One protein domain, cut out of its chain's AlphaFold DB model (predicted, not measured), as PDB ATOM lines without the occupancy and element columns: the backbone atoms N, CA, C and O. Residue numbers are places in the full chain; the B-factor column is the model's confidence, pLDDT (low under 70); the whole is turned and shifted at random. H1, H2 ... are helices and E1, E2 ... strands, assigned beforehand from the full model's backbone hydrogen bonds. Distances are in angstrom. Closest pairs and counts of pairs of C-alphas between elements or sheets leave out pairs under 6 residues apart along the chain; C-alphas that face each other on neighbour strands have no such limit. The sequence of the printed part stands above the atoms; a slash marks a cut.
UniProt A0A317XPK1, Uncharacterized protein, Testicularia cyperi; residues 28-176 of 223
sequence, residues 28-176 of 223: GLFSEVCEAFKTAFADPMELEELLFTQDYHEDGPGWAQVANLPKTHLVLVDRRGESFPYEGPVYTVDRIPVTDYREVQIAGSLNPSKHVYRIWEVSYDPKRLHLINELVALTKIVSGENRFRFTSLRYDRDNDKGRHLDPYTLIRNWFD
ATOM      1  N   GLY A  28     -45.315  60.088  25.679       93.25
ATOM      2  CA  GLY A  28     -46.344  59.214  25.120       93.25
ATOM      3  C   GLY A  28     -46.536  59.463  23.626       93.25
ATOM      4  O   GLY A  28     -46.536  58.526  22.828       93.25
ATOM      5  N   LEU A  29     -46.633  60.733  23.246       93.62
ATOM      6  CA  LEU A  29     -46.711  61.165  21.858       93.62
ATOM      7  C   LEU A  29     -45.427  60.841  21.065       93.62
ATOM      8  O   LEU A  29     -45.518  60.372  19.933       93.62
ATOM      9  N   PHE A  30     -44.240  61.027  21.643       94.56
ATOM     10  CA  PHE A  30     -42.973  60.676  21.002       94.56
ATOM     11  C   PHE A  30     -42.884  59.169  20.738       94.56
ATOM     12  O   PHE A  30     -42.513  58.755  19.643       94.56
ATOM     13  N   SER A  31     -43.305  58.341  21.700       95.69
ATOM     14  CA  SER A  31     -43.392  56.885  21.531       95.69
ATOM     15  C   SER A  31     -44.317  56.491  20.371       95.69
ATOM     16  O   SER A  31     -43.960  55.650  19.545       95.69
ATOM     17  N   GLU A  32     -45.477  57.146  20.252       95.25
ATOM     18  CA  GLU A  32     -46.396  56.943  19.125       95.25
ATOM     19  C   GLU A  32     -45.748  57.325  17.784       95.25
ATOM     20  O   GLU A  32     -45.843  56.572  16.814       95.25
ATOM     21  N   VAL A  33     -45.042  58.459  17.730       94.88
ATOM     22  CA  VAL A  33     -44.306  58.898  16.536       94.88
ATOM     23  C   VAL A  33     -43.198  57.913  16.164       94.88
ATOM     24  O   VAL A  33     -43.047  57.599  14.982       94.88
ATOM     25  N   CYS A  34     -42.448  57.392  17.136       95.50
ATOM     26  CA  CYS A  34     -41.417  56.382  16.908       95.50
ATOM     27  C   CYS A  34     -42.003  55.096  16.315       95.50
ATOM     28  O   CYS A  34     -41.472  54.578  15.331       95.50
ATOM     29  N   GLU A  35     -43.124  54.609  16.851       95.06
ATOM     30  CA  GLU A  35     -43.784  53.411  16.321       95.06
ATOM     31  C   GLU A  35     -44.359  53.655  14.914       95.06
ATOM     32  O   GLU A  35     -44.186  52.832  14.009       95.06
ATOM     33  N   ALA A  36     -44.969  54.819  14.678       93.75
ATOM     34  CA  ALA A  36     -45.444  55.214  13.352       93.75
ATOM     35  C   ALA A  36     -44.291  55.316  12.338       93.75
ATOM     36  O   ALA A  36     -44.399  54.824  11.216       93.75
ATOM     37  N   PHE A  37     -43.152  55.893  12.733       94.00
ATOM     38  CA  PHE A  37     -41.950  55.934  11.903       94.00
ATOM     39  C   PHE A  37     -41.469  54.521  11.574       94.00
ATOM     40  O   PHE A  37     -41.308  54.172  10.408       94.00
ATOM     41  N   LYS A  38     -41.293  53.673  12.586       93.12
ATOM     42  CA  LYS A  38     -40.801  52.302  12.433       93.12
ATOM     43  C   LYS A  38     -41.672  51.466  11.496       93.12
ATOM     44  O   LYS A  38     -41.150  50.697  10.688       93.12
ATOM     45  N   THR A  39     -42.989  51.620  11.592       91.88
ATOM     46  CA  THR A  39     -43.960  50.894  10.764       91.88
ATOM     47  C   THR A  39     -44.086  51.458   9.349       91.88
ATOM     48  O   THR A  39     -44.411  50.699   8.436       91.88
ATOM     49  N   ALA A  40     -43.759  52.735   9.128       90.38
ATOM     50  CA  ALA A  40     -43.825  53.377   7.815       90.38
ATOM     51  C   ALA A  40     -42.755  52.895   6.818       90.38
ATOM     52  O   ALA A  40     -42.945  53.044   5.610       90.38
ATOM     53  N   PHE A  41     -41.638  52.314   7.270       91.12
ATOM     54  CA  PHE A  41     -40.516  51.921   6.400       91.12
ATOM     55  C   PHE A  41     -40.342  50.409   6.277       91.12
ATOM     56  O   PHE A  41     -40.597  49.645   7.207       91.12
ATOM     57  N   ALA A  42     -39.904  49.947   5.102       90.12
ATOM     58  CA  ALA A  42     -39.639  48.528   4.855       90.12
ATOM     59  C   ALA A  42     -38.605  47.982   5.853       90.12
ATOM     60  O   ALA A  42     -38.840  46.941   6.470       90.12
ATOM     61  N   ASP A  43     -37.538  48.757   6.060       90.38
ATOM     62  CA  ASP A  43     -36.492  48.526   7.049       90.38
ATOM     63  C   ASP A  43     -36.805  49.335   8.322       90.38
ATOM     64  O   ASP A  43     -36.524  50.538   8.355       90.38
ATOM     65  N   PRO A  44     -37.397  48.715   9.360       90.06
ATOM     66  CA  PRO A  44     -37.774  49.420  10.579       90.06
ATOM     67  C   PRO A  44     -36.527  49.926  11.310       90.06
ATOM     68  O   PRO A  44     -35.555  49.185  11.476       90.06
ATOM     69  N   MET A  45     -36.571  51.177  11.763       93.31
ATOM     70  CA  MET A  45     -35.496  51.816  12.520       93.31
ATOM     71  C   MET A  45     -36.068  52.535  13.736       93.31
ATOM     72  O   MET A  45     -37.157  53.098  13.666       93.31
ATOM     73  N   GLU A  46     -35.303  52.521  14.824       94.19
ATOM     74  CA  GLU A  46     -35.628  53.247  16.051       94.19
ATOM     75  C   GLU A  46     -35.111  54.683  15.965       94.19
ATOM     76  O   GLU A  46     -33.962  54.908  15.553       94.19
ATOM     77  N   LEU A  47     -35.953  55.628  16.377       95.12
ATOM     78  CA  LEU A  47     -35.582  57.023  16.561       95.12
ATOM     79  C   LEU A  47     -35.193  57.285  18.017       95.12
ATOM     80  O   LEU A  47     -35.769  56.727  18.947       95.12
ATOM     81  N   GLU A  48     -34.229  58.174  18.199       94.94
ATOM     82  CA  GLU A  48     -33.840  58.732  19.490       94.94
ATOM     83  C   GLU A  48     -33.863  60.251  19.374       94.94
ATOM     84  O   GLU A  48     -33.356  60.810  18.395       94.94
ATOM     85  N   GLU A  49     -34.485  60.902  20.352       94.19
ATOM     86  CA  GLU A  49     -34.563  62.355  20.430       94.19
ATOM     87  C   GLU A  49     -33.179  62.948  20.708       94.19
ATOM     88  O   GLU A  49     -32.423  62.446  21.538       94.19
ATOM     89  N   LEU A  50     -32.843  64.007  19.979       92.50
ATOM     90  CA  LEU A  50     -31.699  64.861  20.261       92.50
ATOM     91  C   LEU A  50     -32.158  65.930  21.248       92.50
ATOM     92  O   LEU A  50     -33.206  66.550  21.061       92.50
ATOM     93  N   LEU A  51     -31.366  66.156  22.287       90.62
ATOM     94  CA  LEU A  51     -31.762  66.957  23.434       90.62
ATOM     95  C   LEU A  51     -31.189  68.372  23.347       90.62
ATOM     96  O   LEU A  51     -29.983  68.573  23.176       90.62
ATOM     97  N   PHE A  52     -32.056  69.370  23.505       87.62
ATOM     98  CA  PHE A  52     -31.636  70.766  23.585       87.62
ATOM     99  C   PHE A  52     -30.674  70.966  24.765       87.62
ATOM    100  O   PHE A  52     -30.868  70.392  25.835       87.62
ATOM    101  N   THR A  53     -29.622  71.768  24.578       86.81
ATOM    102  CA  THR A  53     -28.509  72.011  25.526       86.81
ATOM    103  C   THR A  53     -27.564  70.838  25.794       86.81
ATOM    104  O   THR A  53     -26.506  71.053  26.382       86.81
ATOM    105  N   GLN A  54     -27.884  69.627  25.329       89.56
ATOM    106  CA  GLN A  54     -27.012  68.454  25.445       89.56
ATOM    107  C   GLN A  54     -26.424  68.034  24.091       89.56
ATOM    108  O   GLN A  54     -25.224  67.776  23.999       89.56
ATOM    109  N   ASP A  55     -27.243  68.021  23.040       92.00
ATOM    110  CA  ASP A  55     -26.841  67.626  21.689       92.00
ATOM    111  C   ASP A  55     -26.747  68.814  20.722       92.00
ATOM    112  O   ASP A  55     -25.917  68.790  19.808       92.00
ATOM    113  N   TYR A  56     -27.548  69.866  20.928       91.88
ATOM    114  CA  TYR A  56     -27.537  71.073  20.095       91.88
ATOM    115  C   TYR A  56     -27.939  72.357  20.837       91.88
ATOM    116  O   TYR A  56     -28.530  72.326  21.920       91.88
ATOM    117  N   HIS A  57     -27.630  73.488  20.201       89.94
ATOM    118  CA  HIS A  57     -28.031  74.837  20.588       89.94
ATOM    119  C   HIS A  57     -28.839  75.527  19.482       89.94
ATOM    120  O   HIS A  57     -28.582  75.347  18.296       89.94
ATOM    121  N   GLU A  58     -29.794  76.368  19.862       87.25
ATOM    122  CA  GLU A  58     -30.731  77.020  18.932       87.25
ATOM    123  C   GLU A  58     -30.392  78.493  18.675       87.25
ATOM    124  O   GLU A  58     -30.903  79.122  17.752       87.25
ATOM    125  N   ASP A  59     -29.487  79.054  19.469       83.69
ATOM    126  CA  ASP A  59     -28.949  80.404  19.302       83.69
ATOM    127  C   ASP A  59     -27.775  80.458  18.304       83.69
ATOM    128  O   ASP A  59     -27.287  81.539  17.961       83.69
ATOM    129  N   GLY A  60     -27.341  79.300  17.798       80.19
ATOM    130  CA  GLY A  60     -26.266  79.180  16.821       80.19
ATOM    131  C   GLY A  60     -26.649  79.662  15.410       80.19
ATOM    132  O   GLY A  60     -27.813  79.591  15.006       80.19
ATOM    133  N   PRO A  61     -25.665  80.094  14.594       82.75
ATOM    134  CA  PRO A  61     -25.906  80.623  13.246       82.75
ATOM    135  C   PRO A  61     -26.578  79.620  12.291       82.75
ATOM    136  O   PRO A  61     -27.307  80.037  11.389       82.75
ATOM    137  N   GLY A  62     -26.402  78.314  12.514       88.12
ATOM    138  CA  GLY A  62     -27.012  77.256  11.703       88.12
ATOM    139  C   GLY A  62     -28.470  76.942  12.041       88.12
ATOM    140  O   GLY A  62     -29.143  76.230  11.293       88.12
ATOM    141  N   TRP A  63     -29.012  77.477  13.139       91.44
ATOM    142  CA  TRP A  63     -30.357  77.111  13.584       91.44
ATOM    143  C   TRP A  63     -31.444  77.508  12.586       91.44
ATOM    144  O   TRP A  63     -32.386  76.754  12.335       91.44
ATOM    145  N   ALA A  64     -31.285  78.661  11.934       87.62
ATOM    146  CA  ALA A  64     -32.199  79.089  10.884       87.62
ATOM    147  C   ALA A  64     -32.300  78.052   9.753       87.62
ATOM    148  O   ALA A  64     -33.393  77.836   9.229       87.62
ATOM    149  N   GLN A  65     -31.190  77.387   9.416       89.12
ATOM    150  CA  GLN A  65     -31.152  76.328   8.413       89.12
ATOM    151  C   GLN A  65     -31.835  75.052   8.907       89.12
ATOM    152  O   GLN A  65     -32.670  74.495   8.191       89.12
ATOM    153  N   VAL A  66     -31.542  74.628  10.139       91.25
ATOM    154  CA  VAL A  66     -32.162  73.450  10.768       91.25
ATOM    155  C   VAL A  66     -33.675  73.607  10.894       91.25
ATOM    156  O   VAL A  66     -34.411  72.657  10.641       91.25
ATOM    157  N   ALA A  67     -34.154  74.809  11.199       90.94
ATOM    158  CA  ALA A  67     -35.569  75.108  11.375       90.94
ATOM    159  C   ALA A  67     -36.250  75.665  10.105       90.94
ATOM    160  O   ALA A  67     -37.352  76.218  10.176       90.94
ATOM    161  N   ASN A  68     -35.622  75.530   8.929       89.62
ATOM    162  CA  ASN A  68     -36.271  75.858   7.659       89.62
ATOM    163  C   ASN A  68     -37.422  74.897   7.364       89.62
ATOM    164  O   ASN A  68     -37.281  73.686   7.535       89.62
ATOM    165  N   LEU A  69     -38.529  75.432   6.843       88.50
ATOM    166  CA  LEU A  69     -39.697  74.623   6.502       88.50
ATOM    167  C   LEU A  69     -39.326  73.497   5.525       88.50
ATOM    168  O   LEU A  69     -38.545  73.717   4.589       88.50
ATOM    169  N   PRO A  70     -39.868  72.290   5.732       89.62
ATOM    170  CA  PRO A  70     -39.600  71.173   4.850       89.62
ATOM    171  C   PRO A  70     -40.248  71.401   3.479       89.62
ATOM    172  O   PRO A  70     -41.297  72.031   3.346       89.62
ATOM    173  N   LYS A  71     -39.614  70.874   2.428       89.88
ATOM    174  CA  LYS A  71     -40.200  70.878   1.074       89.88
ATOM    175  C   LYS A  71     -41.253  69.792   0.900       89.88
ATOM    176  O   LYS A  71     -42.103  69.902   0.022       89.88
ATOM    177  N   THR A  72     -41.142  68.729   1.688       90.25
ATOM    178  CA  THR A  72     -42.048  67.591   1.681       90.25
ATOM    179  C   THR A  72     -42.253  67.089   3.100       90.25
ATOM    180  O   THR A  72     -41.338  67.108   3.918       90.25
ATOM    181  N   HIS A  73     -43.452  66.599   3.366       89.12
ATOM    182  CA  HIS A  73     -43.881  66.039   4.631       89.12
ATOM    183  C   HIS A  73     -44.183  64.559   4.441       89.12
ATOM    184  O   HIS A  73     -44.934  64.191   3.539       89.12
ATOM    185  N   LEU A  74     -43.620  63.703   5.287       92.88
ATOM    186  CA  LEU A  74     -44.134  62.354   5.475       92.88
ATOM    187  C   LEU A  74     -45.019  62.358   6.719       92.88
ATOM    188  O   LEU A  74     -44.511  62.542   7.820       92.88
ATOM    189  N   VAL A  75     -46.328  62.176   6.558       92.25
ATOM    190  CA  VAL A  75     -47.258  62.114   7.697       92.25
ATOM    191  C   VAL A  75     -47.058  60.796   8.445       92.25
ATOM    192  O   VAL A  75     -47.133  59.728   7.837       92.25
ATOM    193  N   LEU A  76     -46.803  60.883   9.752       91.44
ATOM    194  CA  LEU A  76     -46.632  59.734  10.647       91.44
ATOM    195  C   LEU A  76     -47.884  59.508  11.492       91.44
ATOM    196  O   LEU A  76     -48.471  58.429  11.462       91.44
ATOM    197  N   VAL A  77     -48.309  60.547  12.212       92.19
ATOM    198  CA  VAL A  77     -49.431  60.484  13.150       92.19
ATOM    199  C   VAL A  77     -50.476  61.513  12.750       92.19
ATOM    200  O   VAL A  77     -50.158  62.658  12.436       92.19
ATOM    201  N   ASP A  78     -51.732  61.089  12.769       90.31
ATOM    202  CA  ASP A  78     -52.889  61.917  12.467       90.31
ATOM    203  C   ASP A  78     -53.744  62.019  13.729       90.31
ATOM    204  O   ASP A  78     -54.359  61.033  14.133       90.31
ATOM    205  N   ARG A  79     -53.730  63.189  14.378       89.12
ATOM    206  CA  ARG A  79     -54.553  63.477  15.560       89.12
ATOM    207  C   ARG A  79     -55.656  64.483  15.248       89.12
ATOM    208  O   ARG A  79     -56.117  65.196  16.139       89.12
ATOM    209  N   ARG A  80     -56.079  64.556  13.986       82.50
ATOM    210  CA  ARG A  80     -57.265  65.322  13.614       82.50
ATOM    211  C   ARG A  80     -58.493  64.713  14.291       82.50
ATOM    212  O   ARG A  80     -58.670  63.497  14.303       82.50
ATOM    213  N   GLY A  81     -59.348  65.569  14.838       74.69
ATOM    214  CA  GLY A  81     -60.692  65.200  15.253       74.69
ATOM    215  C   GLY A  81     -61.540  64.763  14.058       74.69
ATOM    216  O   GLY A  81     -61.234  65.068  12.907       74.69
ATOM    217  N   GLU A  82     -62.629  64.047  14.327       76.12
ATOM    218  CA  GLU A  82     -63.495  63.474  13.283       76.12
ATOM    219  C   GLU A  82     -64.364  64.524  12.565       76.12
ATOM    220  O   GLU A  82     -64.902  64.273  11.486       76.12
ATOM    221  N   SER A  83     -64.522  65.704  13.165       67.88
ATOM    222  CA  SER A  83     -65.407  66.776  12.707       67.88
ATOM    223  C   SER A  83     -64.688  67.804  11.834       67.88
ATOM    224  O   SER A  83     -63.615  68.283  12.191       67.88
ATOM    225  N   PHE A  84     -65.325  68.192  10.725       62.03
ATOM    226  CA  PHE A  84     -64.864  69.265   9.842       62.03
ATOM    227  C   PHE A  84     -65.210  70.673  10.393       62.03
ATOM    228  O   PHE A  84     -66.328  70.852  10.888       62.03
ATOM    229  N   PRO A  85     -64.339  71.695  10.229       65.31
ATOM    230  CA  PRO A  85     -62.977  71.607   9.692       65.31
ATOM    231  C   PRO A  85     -62.112  70.765  10.624       65.31
ATOM    232  O   PRO A  85     -62.233  70.919  11.829       65.31
ATOM    233  N   TYR A  86     -61.289  69.867  10.074       73.44
ATOM    234  CA  TYR A  86     -60.505  68.936  10.886       73.44
ATOM    235  C   TYR A  86     -59.707  69.693  11.954       73.44
ATOM    236  O   TYR A  86     -58.771  70.429  11.640       73.44
ATOM    237  N   GLU A  87     -60.109  69.529  13.213       70.38
ATOM    238  CA  GLU A  87     -59.481  70.200  14.345       70.38
ATOM    239  C   GLU A  87     -58.399  69.288  14.912       70.38
ATOM    240  O   GLU A  87     -58.687  68.195  15.386       70.38
ATOM    241  N   GLY A  88     -57.141  69.713  14.849       81.56
ATOM    242  CA  GLY A  88     -56.029  68.981  15.449       81.56
ATOM    243  C   GLY A  88     -54.804  68.895  14.545       81.56
ATOM    244  O   GLY A  88     -54.896  69.127  13.335       81.56
ATOM    245  N   PRO A  89     -53.636  68.605  15.131       91.31
ATOM    246  CA  PRO A  89     -52.400  68.541  14.384       91.31
ATOM    247  C   PRO A  89     -52.219  67.199  13.676       91.31
ATOM    248  O   PRO A  89     -52.736  66.152  14.080       91.31
ATOM    249  N   VAL A  90     -51.377  67.233  12.654       92.06
ATOM    250  CA  VAL A  90     -50.721  66.054  12.099       92.06
ATOM    251  C   VAL A  90     -49.234  66.146  12.399       92.06
ATOM    252  O   VAL A  90     -48.641  67.220  12.307       92.06
ATOM    253  N   TYR A  91     -48.618  65.021  12.736       93.56
ATOM    254  CA  TYR A  91     -47.182  64.953  12.966       93.56
ATOM    255  C   TYR A  91     -46.515  64.399  11.726       93.56
ATOM    256  O   TYR A  91     -46.857  63.317  11.236       93.56
ATOM    257  N   THR A  92     -45.564  65.160  11.211       94.56
ATOM    258  CA  THR A  92     -44.857  64.830   9.981       94.56
ATOM    259  C   THR A  92     -43.367  64.732  10.238       94.56
ATOM    260  O   THR A  92     -42.849  65.345  11.167       94.56
ATOM    261  N   VAL A  93     -42.675  63.964   9.407       95.69
ATOM    262  CA  VAL A  93     -41.223  63.849   9.446       95.69
ATOM    263  C   VAL A  93     -40.611  64.250   8.119       95.69
ATOM    264  O   VAL A  93     -41.122  63.935   7.039       95.69
ATOM    265  N   ASP A  94     -39.466  64.906   8.210       95.69
ATOM    266  CA  ASP A  94     -38.532  65.045   7.107       95.69
ATOM    267  C   ASP A  94     -37.090  64.879   7.610       95.69
ATOM    268  O   ASP A  94     -36.864  64.431   8.736       95.69
ATOM    269  N   ARG A  95     -36.094  65.158   6.763       95.44
ATOM    270  CA  ARG A  95     -34.689  65.001   7.144       95.44
ATOM    271  C   ARG A  95     -33.807  66.086   6.554       95.44
ATOM    272  O   ARG A  95     -33.990  66.488   5.405       95.44
ATOM    273  N   ILE A  96     -32.781  66.451   7.309       95.25
ATOM    274  CA  ILE A  96     -31.682  67.305   6.863       95.25
ATOM    275  C   ILE A  96     -30.375  66.511   6.875       95.25
ATOM    276  O   ILE A  96     -30.227  65.571   7.665       95.25
ATOM    277  N   PRO A  97     -29.419  66.833   5.991       94.94
ATOM    278  CA  PRO A  97     -28.103  66.222   6.059       94.94
ATOM    279  C   PRO A  97     -27.396  66.652   7.350       94.94
ATOM    280  O   PRO A  97     -27.555  67.778   7.819       94.94
ATOM    281  N   VAL A  98     -26.564  65.772   7.908       93.69
ATOM    282  CA  VAL A  98     -25.792  66.070   9.128       93.69
ATOM    283  C   VAL A  98     -24.910  67.314   8.981       93.69
ATOM    284  O   VAL A  98     -24.637  67.993   9.963       93.69
ATOM    285  N   THR A  99     -24.483  67.648   7.761       94.06
ATOM    286  CA  THR A  99     -23.714  68.868   7.479       94.06
ATOM    287  C   THR A  99     -24.429  70.129   7.938       94.06
ATOM    288  O   THR A  99     -23.771  71.016   8.464       94.06
ATOM    289  N   ASP A 100     -25.754  70.168   7.806       93.25
ATOM    290  CA  ASP A 100     -26.579  71.324   8.158       93.25
ATOM    291  C   ASP A 100     -26.811  71.391   9.676       93.25
ATOM    292  O   ASP A 100     -26.953  72.464  10.247       93.25
ATOM    293  N   TYR A 101     -26.808  70.237  10.347       94.00
ATOM    294  CA  TYR A 101     -26.929  70.136  11.803       94.00
ATOM    295  C   TYR A 101     -25.623  70.464  12.544       94.00
ATOM    296  O   TYR A 101     -25.651  70.951  13.670       94.00
ATOM    297  N   ARG A 102     -24.457  70.220  11.938       93.25
ATOM    298  CA  ARG A 102     -23.150  70.407  12.602       93.25
ATOM    299  C   ARG A 102     -22.917  71.814  13.141       93.25
ATOM    300  O   ARG A 102     -22.169  71.964  14.098       93.25
ATOM    301  N   GLU A 103     -23.534  72.825  12.541       91.50
ATOM    302  CA  GLU A 103     -23.403  74.217  12.981       91.50
ATOM    303  C   GLU A 103     -24.126  74.515  14.299       91.50
ATOM    304  O   GLU A 103     -23.798  75.493  14.967       91.50
ATOM    305  N   VAL A 104     -25.098  73.680  14.673       91.56
ATOM    306  CA  VAL A 104     -25.833  73.787  15.941       91.56
ATOM    307  C   VAL A 104     -25.423  72.719  16.948       91.56
ATOM    308  O   VAL A 104     -25.823  72.786  18.104       91.56
ATOM    309  N   GLN A 105     -24.635  71.733  16.525       94.12
ATOM    310  CA  GLN A 105     -24.234  70.609  17.356       94.12
ATOM    311  C   GLN A 105     -23.290  71.039  18.487       94.12
ATOM    312  O   GLN A 105     -22.307  71.750  18.274       94.12
ATOM    313  N   ILE A 106     -23.525  70.506  19.686       92.44
ATOM    314  CA  ILE A 106     -22.624  70.678  20.826       92.44
ATOM    315  C   ILE A 106     -21.388  69.799  20.650       92.44
ATOM    316  O   ILE A 106     -21.486  68.598  20.378       92.44
ATOM    317  N   ALA A 107     -20.201  70.381  20.819       89.38
ATOM    318  CA  ALA A 107     -18.945  69.654  20.684       89.38
ATOM    319  C   ALA A 107     -18.867  68.477  21.675       89.38
ATOM    320  O   ALA A 107     -19.052  68.648  22.877       89.38
ATOM    321  N   GLY A 108     -18.566  67.280  21.166       86.19
ATOM    322  CA  GLY A 108     -18.481  66.057  21.974       86.19
ATOM    323  C   GLY A 108     -19.815  65.341  22.216       86.19
ATOM    324  O   GLY A 108     -19.802  64.261  22.805       86.19
ATOM    325  N   SER A 109     -20.937  65.887  21.734       87.62
ATOM    326  CA  SER A 109     -22.232  65.194  21.727       87.62
ATOM    327  C   SER A 109     -22.258  64.010  20.753       87.62
ATOM    328  O   SER A 109     -21.375  63.839  19.901       87.62
ATOM    329  N   LEU A 110     -23.293  63.175  20.872       74.62
ATOM    330  CA  LEU A 110     -23.521  62.051  19.968       74.62
ATOM    331  C   LEU A 110     -23.673  62.560  18.532       74.62
ATOM    332  O   LEU A 110     -24.510  63.408  18.239       74.62
ATOM    333  N   ASN A 111     -22.862  62.024  17.620       79.50
ATOM    334  CA  ASN A 111     -22.916  62.420  16.220       79.50
ATOM    335  C   ASN A 111     -24.053  61.664  15.510       79.50
ATOM    336  O   ASN A 111     -23.960  60.435  15.392       79.50
ATOM    337  N   PRO A 112     -25.111  62.341  15.030       79.69
ATOM    338  CA  PRO A 112     -26.071  61.702  14.130       79.69
ATOM    339  C   PRO A 112     -25.324  61.271  12.858       79.69
ATOM    340  O   PRO A 112     -24.458  62.006  12.391       79.69
ATOM    341  N   SER A 113     -25.570  60.079  12.295       84.38
ATOM    342  CA  SER A 113     -24.609  59.564  11.302       84.38
ATOM    343  C   SER A 113     -24.678  60.276   9.940       84.38
ATOM    344  O   SER A 113     -23.727  60.980   9.600       84.38
ATOM    345  N   LYS A 114     -25.754  60.168   9.146       91.81
ATOM    346  CA  LYS A 114     -25.875  60.879   7.847       91.81
ATOM    347  C   LYS A 114     -26.945  61.959   7.855       91.81
ATOM    348  O   LYS A 114     -26.778  62.964   7.161       91.81
ATOM    349  N   HIS A 115     -28.028  61.756   8.597       95.69
ATOM    350  CA  HIS A 115     -29.146  62.695   8.648       95.69
ATOM    351  C   HIS A 115     -29.636  62.923  10.074       95.69
ATOM    352  O   HIS A 115     -29.565  62.025  10.914       95.69
ATOM    353  N   VAL A 116     -30.197  64.109  10.289       95.44
ATOM    354  CA  VAL A 116     -31.087  64.404  11.414       95.44
ATOM    355  C   VAL A 116     -32.509  64.434  10.880       95.44
ATOM    356  O   VAL A 116     -32.775  65.036   9.835       95.44
ATOM    357  N   TYR A 117     -33.411  63.758  11.575       96.31
ATOM    358  CA  TYR A 117     -34.824  63.706  11.237       96.31
ATOM    359  C   TYR A 117     -35.560  64.735  12.079       96.31
ATOM    360  O   TYR A 117     -35.317  64.860  13.278       96.31
ATOM    361  N   ARG A 118     -36.435  65.504  11.444       96.06
ATOM    362  CA  ARG A 118     -37.156  66.599  12.093       96.06
ATOM    363  C   ARG A 118     -38.614  66.210  12.198       96.06
ATOM    364  O   ARG A 118     -39.214  65.853  11.183       96.06
ATOM    365  N   ILE A 119     -39.157  66.261  13.406       95.88
ATOM    366  CA  ILE A 119     -40.575  66.023  13.656       95.88
ATOM    367  C   ILE A 119     -41.268  67.375  13.716       95.88
ATOM    368  O   ILE A 119     -40.905  68.240  14.511       95.88
ATOM    369  N   TRP A 120     -42.261  67.543  12.854       94.69
ATOM    370  CA  TRP A 120     -43.054  68.752  12.750       94.69
ATOM    371  C   TRP A 120     -44.473  68.478  13.209       94.69
ATOM    372  O   TRP A 120     -45.120  67.571  12.680       94.69
ATOM    373  N   GLU A 121     -44.972  69.299  14.120       93.06
ATOM    374  CA  GLU A 121     -46.399  69.437  14.359       93.06
ATOM    375  C   GLU A 121     -46.964  70.412  13.323       93.06
ATOM    376  O   GLU A 121     -46.533  71.563  13.215       93.06
ATOM    377  N   VAL A 122     -47.903  69.933  12.512       90.75
ATOM    378  CA  VAL A 122     -48.545  70.727  11.471       90.75
ATOM    379  C   VAL A 122     -50.017  70.867  11.803       90.75
ATOM    380  O   VAL A 122     -50.753  69.885  11.838       90.75
ATOM    381  N   SER A 123     -50.458  72.098  12.015       89.44
ATOM    382  CA  SER A 123     -51.858  72.440  12.252       89.44
ATOM    383  C   SER A 123     -52.331  73.483  11.241       89.44
ATOM    384  O   SER A 123     -51.534  74.099  10.526       89.44
ATOM    385  N   TYR A 124     -53.643  73.672  11.146       83.31
ATOM    386  CA  TYR A 124     -54.246  74.677  10.280       83.31
ATOM    387  C   TYR A 124     -54.987  75.709  11.124       83.31
ATOM    388  O   TYR A 124     -55.818  75.353  11.955       83.31
ATOM    389  N   ASP A 125     -54.692  76.992  10.905       81.69
ATOM    390  CA  ASP A 125     -55.467  78.089  11.484       81.69
ATOM    391  C   ASP A 125     -56.586  78.469  10.501       81.69
ATOM    392  O   ASP A 125     -56.317  79.166   9.513       81.69
ATOM    393  N   PRO A 126     -57.850  78.073  10.753       76.31
ATOM    394  CA  PRO A 126     -58.953  78.366   9.843       76.31
ATOM    395  C   PRO A 126     -59.292  79.857   9.785       76.31
ATOM    396  O   PRO A 126     -59.879  80.314   8.808       76.31
ATOM    397  N   LYS A 127     -58.917  80.649  10.798       79.69
ATOM    398  CA  LYS A 127     -59.174  82.098  10.803       79.69
ATOM    399  C   LYS A 127     -58.196  82.832   9.898       79.69
ATOM    400  O   LYS A 127     -58.544  83.857   9.318       79.69
ATOM    401  N   ARG A 128     -56.959  82.340   9.821       76.12
ATOM    402  CA  ARG A 128     -55.878  82.963   9.047       76.12
ATOM    403  C   ARG A 128     -55.569  82.250   7.734       76.12
ATOM    404  O   ARG A 128     -54.747  82.756   6.974       76.12
ATOM    405  N   LEU A 129     -56.227  81.122   7.475       78.12
ATOM    406  CA  LEU A 129     -56.080  80.301   6.276       78.12
ATOM    407  C   LEU A 129     -54.617  79.921   6.001       78.12
ATOM    408  O   LEU A 129     -54.129  80.012   4.871       78.12
ATOM    409  N   HIS A 130     -53.891  79.531   7.049       79.62
ATOM    410  CA  HIS A 130     -52.496  79.118   6.929       79.62
ATOM    411  C   HIS A 130     -52.178  77.845   7.695       79.62
ATOM    412  O   HIS A 130     -52.769  77.560   8.735       79.62
ATOM    413  N   LEU A 131     -51.184  77.114   7.186       82.81
ATOM    414  CA  LEU A 131     -50.513  76.088   7.968       82.81
ATOM    415  C   LEU A 131     -49.605  76.733   9.005       82.81
ATOM    416  O   LEU A 131     -48.799  77.613   8.682       82.81
ATOM    417  N   ILE A 132     -49.687  76.214  10.216       86.69
ATOM    418  CA  ILE A 132     -48.723  76.428  11.279       86.69
ATOM    419  C   ILE A 132     -47.843  75.181  11.305       86.69
ATOM    420  O   ILE A 132     -48.347  74.067  11.367       86.69
ATOM    421  N   ASN A 133     -46.534  75.381  11.181       88.25
ATOM    422  CA  ASN A 133     -45.544  74.312  11.261       88.25
ATOM    423  C   ASN A 133     -44.648  74.612  12.454       88.25
ATOM    424  O   ASN A 133     -43.936  75.620  12.442       88.25
ATOM    425  N   GLU A 134     -44.685  73.740  13.447       90.12
ATOM    426  CA  GLU A 134     -43.861  73.825  14.641       90.12
ATOM    427  C   GLU A 134     -42.867  72.665  14.643       90.12
ATOM    428  O   GLU A 134     -43.247  71.506  14.484       90.12
ATOM    429  N   LEU A 135     -41.574  72.978  14.745       92.00
ATOM    430  CA  LEU A 135     -40.532  71.966  14.883       92.00
ATOM    431  C   LEU A 135     -40.547  71.492  16.335       92.00
ATOM    432  O   LEU A 135     -40.110  72.237  17.205       92.00
ATOM    433  N   VAL A 136     -41.062  70.289  16.582       93.00
ATOM    434  CA  VAL A 136     -41.292  69.781  17.945       93.00
ATOM    435  C   VAL A 136     -40.220  68.809  18.423       93.00
ATOM    436  O   VAL A 136     -40.080  68.625  19.625       93.00
ATOM    437  N   ALA A 137     -39.453  68.199  17.513       93.75
ATOM    438  CA  ALA A 137     -38.302  67.381  17.890       93.75
ATOM    439  C   ALA A 137     -37.255  67.284  16.775       93.75
ATOM    440  O   ALA A 137     -37.572  67.249  15.580       93.75
ATOM    441  N   LEU A 138     -35.994  67.147  17.185       94.38
ATOM    442  CA  LEU A 138     -34.908  66.640  16.351       94.38
ATOM    443  C   LEU A 138     -34.591  65.215  16.788       94.38
ATOM    444  O   LEU A 138     -34.542  64.929  17.976       94.38
ATOM    445  N   THR A 139     -34.370  64.312  15.840       95.81
ATOM    446  CA  THR A 139     -34.103  62.904  16.137       95.81
ATOM    447  C   THR A 139     -32.998  62.334  15.256       95.81
ATOM    448  O   THR A 139     -32.674  62.849  14.180       95.81
ATOM    449  N   LYS A 140     -32.410  61.231  15.709       95.62
ATOM    450  CA  LYS A 140     -31.450  60.413  14.958       95.62
ATOM    451  C   LYS A 140     -31.909  58.959  14.941       95.62
ATOM    452  O   LYS A 140     -32.699  58.538  15.776       95.62
ATOM    453  N   ILE A 141     -31.360  58.178  14.016       95.38
ATOM    454  CA  ILE A 141     -31.518  56.720  14.032       95.38
ATOM    455  C   ILE A 141     -30.461  56.111  14.954       95.38
ATOM    456  O   ILE A 141     -29.269  56.372  14.784       95.38
ATOM    457  N   VAL A 142     -30.889  55.261  15.890       90.25
ATOM    458  CA  VAL A 142     -30.008  54.660  16.912       90.25
ATOM    459  C   VAL A 142     -28.988  53.697  16.301       90.25
ATOM    460  O   VAL A 142     -27.823  53.661  16.693       90.25
ATOM    461  N   SER A 143     -29.416  52.873  15.341       87.62
ATOM    462  CA  SER A 143     -28.564  51.844  14.742       87.62
ATOM    463  C   SER A 143     -29.001  51.485  13.324       87.62
ATOM    464  O   SER A 143     -30.124  51.747  12.913       87.62
ATOM    465  N   GLY A 144     -28.103  50.872  12.545       83.38
ATOM    466  CA  GLY A 144     -28.452  50.346  11.222       83.38
ATOM    467  C   GLY A 144     -28.631  51.395  10.118       83.38
ATOM    468  O   GLY A 144     -29.055  51.029   9.023       83.38
ATOM    469  N   GLU A 145     -28.247  52.655  10.347       81.69
ATOM    470  CA  GLU A 145     -28.472  53.758   9.401       81.69
ATOM    471  C   GLU A 145     -27.896  53.505   7.999       81.69
ATOM    472  O   GLU A 145     -28.486  53.902   7.000       81.69
ATOM    473  N   ASN A 146     -26.782  52.777   7.883       85.50
ATOM    474  CA  ASN A 146     -26.209  52.435   6.576       85.50
ATOM    475  C   ASN A 146     -27.139  51.597   5.687       85.50
ATOM    476  O   ASN A 146     -26.943  51.563   4.473       85.50
ATOM    477  N   ARG A 147     -28.129  50.927   6.281       86.94
ATOM    478  CA  ARG A 147     -29.145  50.146   5.571       86.94
ATOM    479  C   ARG A 147     -30.444  50.926   5.386       86.94
ATOM    480  O   ARG A 147     -31.180  50.627   4.454       86.94
ATOM    481  N   PHE A 148     -30.703  51.925   6.230       91.25
ATOM    482  CA  PHE A 148     -31.936  52.696   6.177       91.25
ATOM    483  C   PHE A 148     -32.024  53.540   4.906       91.25
ATOM    484  O   PHE A 148     -31.090  54.252   4.523       91.25
ATOM    485  N   ARG A 149     -33.191  53.502   4.269       91.38
ATOM    486  CA  ARG A 149     -33.511  54.326   3.109       91.38
ATOM    487  C   ARG A 149     -34.824  55.041   3.380       91.38
ATOM    488  O   ARG A 149     -35.876  54.422   3.343       91.38
ATOM    489  N   PHE A 150     -34.760  56.359   3.549       90.31
ATOM    490  CA  PHE A 150     -35.942  57.204   3.773       90.31
ATOM    491  C   PHE A 150     -36.943  57.202   2.601       90.31
ATOM    492  O   PHE A 150     -38.047  57.699   2.728       90.31
ATOM    493  N   THR A 151     -36.570  56.651   1.446       88.38
ATOM    494  CA  THR A 151     -37.472  56.457   0.301       88.38
ATOM    495  C   THR A 151     -38.102  55.062   0.267       88.38
ATOM    496  O   THR A 151     -38.923  54.788  -0.600       88.38
ATOM    497  N   SER A 152     -37.687  54.149   1.151       89.94
ATOM    498  CA  SER A 152     -38.151  52.757   1.206       89.94
ATOM    499  C   SER A 152     -39.379  52.644   2.107       89.94
ATOM    500  O   SER A 152     -39.356  51.996   3.155       89.94
ATOM    501  N   LEU A 153     -40.437  53.358   1.728       86.94
ATOM    502  CA  LEU A 153     -41.706  53.372   2.450       86.94
ATOM    503  C   LEU A 153     -42.442  52.048   2.221       86.94
ATOM    504  O   LEU A 153     -42.438  51.508   1.110       86.94
ATOM    505  N   ARG A 154     -43.076  51.513   3.269       84.88
ATOM    506  CA  ARG A 154     -44.051  50.434   3.102       84.88
ATOM    507  C   ARG A 154     -45.247  51.026   2.386       84.88
ATOM    508  O   ARG A 154     -45.777  52.054   2.790       84.88
ATOM    509  N   TYR A 155     -45.645  50.378   1.302       67.31
ATOM    510  CA  TYR A 155     -46.852  50.762   0.600       67.31
ATOM    511  C   TYR A 155     -48.052  50.328   1.441       67.31
ATOM    512  O   TYR A 155     -48.405  49.148   1.442       67.31
ATOM    513  N   ASP A 156     -48.651  51.266   2.164       65.06
ATOM    514  CA  ASP A 156     -50.006  51.100   2.668       65.06
ATOM    515  C   ASP A 156     -50.968  51.544   1.557       65.06
ATOM    516  O   ASP A 156     -50.876  52.654   1.030       65.06
ATOM    517  N   ARG A 157     -51.827  50.626   1.105       48.31
ATOM    518  CA  ARG A 157     -52.740  50.876  -0.018       48.31
ATOM    519  C   ARG A 157     -53.930  51.737   0.406       48.31
ATOM    520  O   ARG A 157     -54.530  52.365  -0.465       48.31
ATOM    521  N   ASP A 158     -54.230  51.771   1.704       54.50
ATOM    522  CA  ASP A 158     -55.518  52.238   2.214       54.50
ATOM    523  C   ASP A 158     -55.454  53.618   2.879       54.50
ATOM    524  O   ASP A 158     -56.490  54.234   3.104       54.50
ATOM    525  N   ASN A 159     -54.261  54.166   3.119       54.41
ATOM    526  CA  ASN A 159     -54.084  55.519   3.635       54.41
ATOM    527  C   ASN A 159     -52.900  56.176   2.925       54.41
ATOM    528  O   ASN A 159     -51.853  55.556   2.803       54.41
ATOM    529  N   ASP A 160     -52.986  57.453   2.541       56.91
ATOM    530  CA  ASP A 160     -51.838  58.233   2.023       56.91
ATOM    531  C   ASP A 160     -50.661  58.364   3.041       56.91
ATOM    532  O   ASP A 160     -49.686  59.082   2.803       56.91
ATOM    533  N   LYS A 161     -50.728  57.655   4.178       59.12
ATOM    534  CA  LYS A 161     -49.615  57.368   5.086       59.12
ATOM    535  C   LYS A 161     -48.525  56.630   4.304       59.12
ATOM    536  O   LYS A 161     -48.787  55.657   3.608       59.12
ATOM    537  N   GLY A 162     -47.287  57.113   4.380       60.09
ATOM    538  CA  GLY A 162     -46.199  56.543   3.576       60.09
ATOM    539  C   GLY A 162     -46.004  57.198   2.206       60.09
ATOM    540  O   GLY A 162     -45.373  56.603   1.332       60.09
ATOM    541  N   ARG A 163     -46.499  58.425   1.993       73.44
ATOM    542  CA  ARG A 163     -46.119  59.270   0.848       73.44
ATOM    543  C   ARG A 163     -45.441  60.550   1.317       73.44
ATOM    544  O   ARG A 163     -45.795  61.117   2.346       73.44
ATOM    545  N   HIS A 164     -44.472  61.018   0.534       81.88
ATOM    546  CA  HIS A 164     -43.929  62.364   0.681       81.88
ATOM    547  C   HIS A 164     -44.871  63.349  -0.004       81.88
ATOM    548  O   HIS A 164     -45.047  63.297  -1.221       81.88
ATOM    549  N   LEU A 165     -45.463  64.236   0.781       84.06
ATOM    550  CA  LEU A 165     -46.442  65.212   0.330       84.06
ATOM    551  C   LEU A 165     -45.795  66.583   0.305       84.06
ATOM    552  O   LEU A 165     -45.191  67.004   1.288       84.06
ATOM    553  N   ASP A 166     -45.924  67.310  -0.794       86.56
ATOM    554  CA  ASP A 166     -45.641  68.738  -0.757       86.56
ATOM    555  C   ASP A 166     -46.676  69.461   0.143       86.56
ATOM    556  O   ASP A 166     -47.768  68.928   0.388       86.56
ATOM    557  N   PRO A 167     -46.378  70.672   0.646       81.31
ATOM    558  CA  PRO A 167     -47.274  71.369   1.563       81.31
ATOM    559  C   PRO A 167     -48.669  71.657   0.989       81.31
ATOM    560  O   PRO A 167     -49.638  71.692   1.740       81.31
ATOM    561  N   TYR A 168     -48.802  71.840  -0.328       80.94
ATOM    562  CA  TYR A 168     -50.103  72.037  -0.970       80.94
ATOM    563  C   TYR A 168     -50.928  70.749  -0.909       80.94
ATOM    564  O   TYR A 168     -52.098  70.776  -0.523       80.94
ATOM    565  N   THR A 169     -50.313  69.613  -1.240       83.88
ATOM    566  CA  THR A 169     -50.970  68.304  -1.150       83.88
ATOM    567  C   THR A 169     -51.331  67.968   0.295       83.88
ATOM    568  O   THR A 169     -52.423  67.455   0.529       83.88
ATOM    569  N   LEU A 170     -50.479  68.315   1.267       83.44
ATOM    570  CA  LEU A 170     -50.791  68.155   2.689       83.44
ATOM    571  C   LEU A 170     -52.057  68.935   3.075       83.44
ATOM    572  O   LEU A 170     -52.955  68.375   3.690       83.44
ATOM    573  N   ILE A 171     -52.167  70.201   2.663       80.12
ATOM    574  CA  ILE A 171     -53.336  71.047   2.962       80.12
ATOM    575  C   ILE A 171     -54.609  70.460   2.383       80.12
ATOM    576  O   ILE A 171     -55.601  70.300   3.090       80.12
ATOM    577  N   ARG A 172     -54.566  70.105   1.101       80.00
ATOM    578  CA  ARG A 172     -55.730  69.562   0.413       80.00
ATOM    579  C   ARG A 172     -56.163  68.227   1.014       80.00
ATOM    580  O   ARG A 172     -57.342  68.038   1.272       80.00
ATOM    581  N   ASN A 173     -55.224  67.310   1.239       81.12
ATOM    582  CA  ASN A 173     -55.554  65.949   1.656       81.12
ATOM    583  C   ASN A 173     -55.871  65.851   3.163       81.12
ATOM    584  O   ASN A 173     -56.671  65.001   3.549       81.12
ATOM    585  N   TRP A 174     -55.275  66.698   4.017       76.69
ATOM    586  CA  TRP A 174     -55.445  66.612   5.477       76.69
ATOM    587  C   TRP A 174     -56.276  67.728   6.110       76.69
ATOM    588  O   TRP A 174     -56.831  67.528   7.188       76.69
ATOM    589  N   PHE A 175     -56.417  68.883   5.475       78.06
ATOM    590  CA  PHE A 175     -57.223  69.973   6.032       78.06
ATOM    591  C   PHE A 175     -58.456  70.289   5.178       78.06
ATOM    592  O   PHE A 175     -59.292  71.088   5.601       78.06
ATOM    593  N   ASP A 176     -58.600  69.616   4.026       73.19
ATOM    594  CA  ASP A 176     -59.730  69.735   3.096       73.19
ATOM    595  C   ASP A 176     -60.033  71.208   2.759       73.19
ATOM    596  O   ASP A 176     -61.148  71.710   2.866       73.19
TER     597      ASP A 176
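AT A GLANCE: This is residues 28 to 176 of the 223 residues of an uncharacterized protein of Testicularia cyperi (UniProt A0A317XPK1). A strongly twisted sheet of five antiparallel strands, E1 to E5, curls round the long helix H1 on one face, while the shorter helix H4 packs on the opposite face. Two very short helices, H2 and H3, touch each other and only graze the sheet, and long loops join many of the parts. The printed part has 149 residues with four named helices and five named strands, along the chain H1 E1 H2 E2 E3 H3 E4 E5 H4, and the sheet's order is E1 E5 E4 E3 E2. The class is mixed, helices and strands, with 71 residues, under half, in named elements. The whole is compact, with a radius of gyration of the C-alphas of 15.6 A and spans of 48 by 35 by 27 A.

IN THESE COORDINATES: H1, residues 28 to 40, begins at C-alpha 28 (-46.344, 59.214, 25.120) and is 18.4 A long. E1 is residues 47 to 50, H2 residues 63 to 66, and E2 residues 73 to 78. E3, residues 90 to 97, is 23.4 A long and runs into H3, residues 98 to 101, through a tight link. E4, residues 115 to 125, starts at C-alpha 115 (-29.146, 62.695, 8.648) and is 30.6 A long. E5, residues 130 to 141, is 31.5 A long and bends by 53 degrees at residue 137. H4, residues 167 to 175, is 11.0 A long and ends at C-alpha 175 (-57.223, 69.973, 6.032).

HOW THE PARTS SIT: E1 and E2 are the edge strands. E1 and E5 are antiparallel, with N 50 and O 138 2.8 A apart, within hydrogen-bond range. E4 and E5 form a hairpin, with N 119 and O 137 at 2.9 A; E4 and E3 are antiparallel, with N 92 and O 120 at 2.9 A. E2 and E3 form a hairpin, with N 91 and O 77 at 2.8 A. H1 and H4 are on opposite faces, making three layers, helices on both faces of a sheet. The closest C-alphas of H1 and E2 are those of Ala 36 and Leu 76, 5.4 A apart. H4 is over E4 at a height over the sheet of 7.4 A, slantwise to the strands at 56 degrees on the local plane. H2 and H3 touch, their closest C-alphas, of Val 66 and Tyr 101, being 6.3 A apart. H1 and H4 have every O i to N i+4 pair within hydrogen-bond range; H2 and H3 are too short for such a pair.

THE WHOLE: The C-alphas farthest apart, of Phe 84 and Gly 108, are 48.1 A apart. The printed part has no cut. The links E1 to H2, E2 to E3, H3 to E4 and E5 to H4 are long; in the last, residues 164 to 165 pair antiparallel with residues 73 to 74 of E2. Mean pLDDT of the printed part is 86.5, with residues 83 to 85 and 155 to 162 under 70.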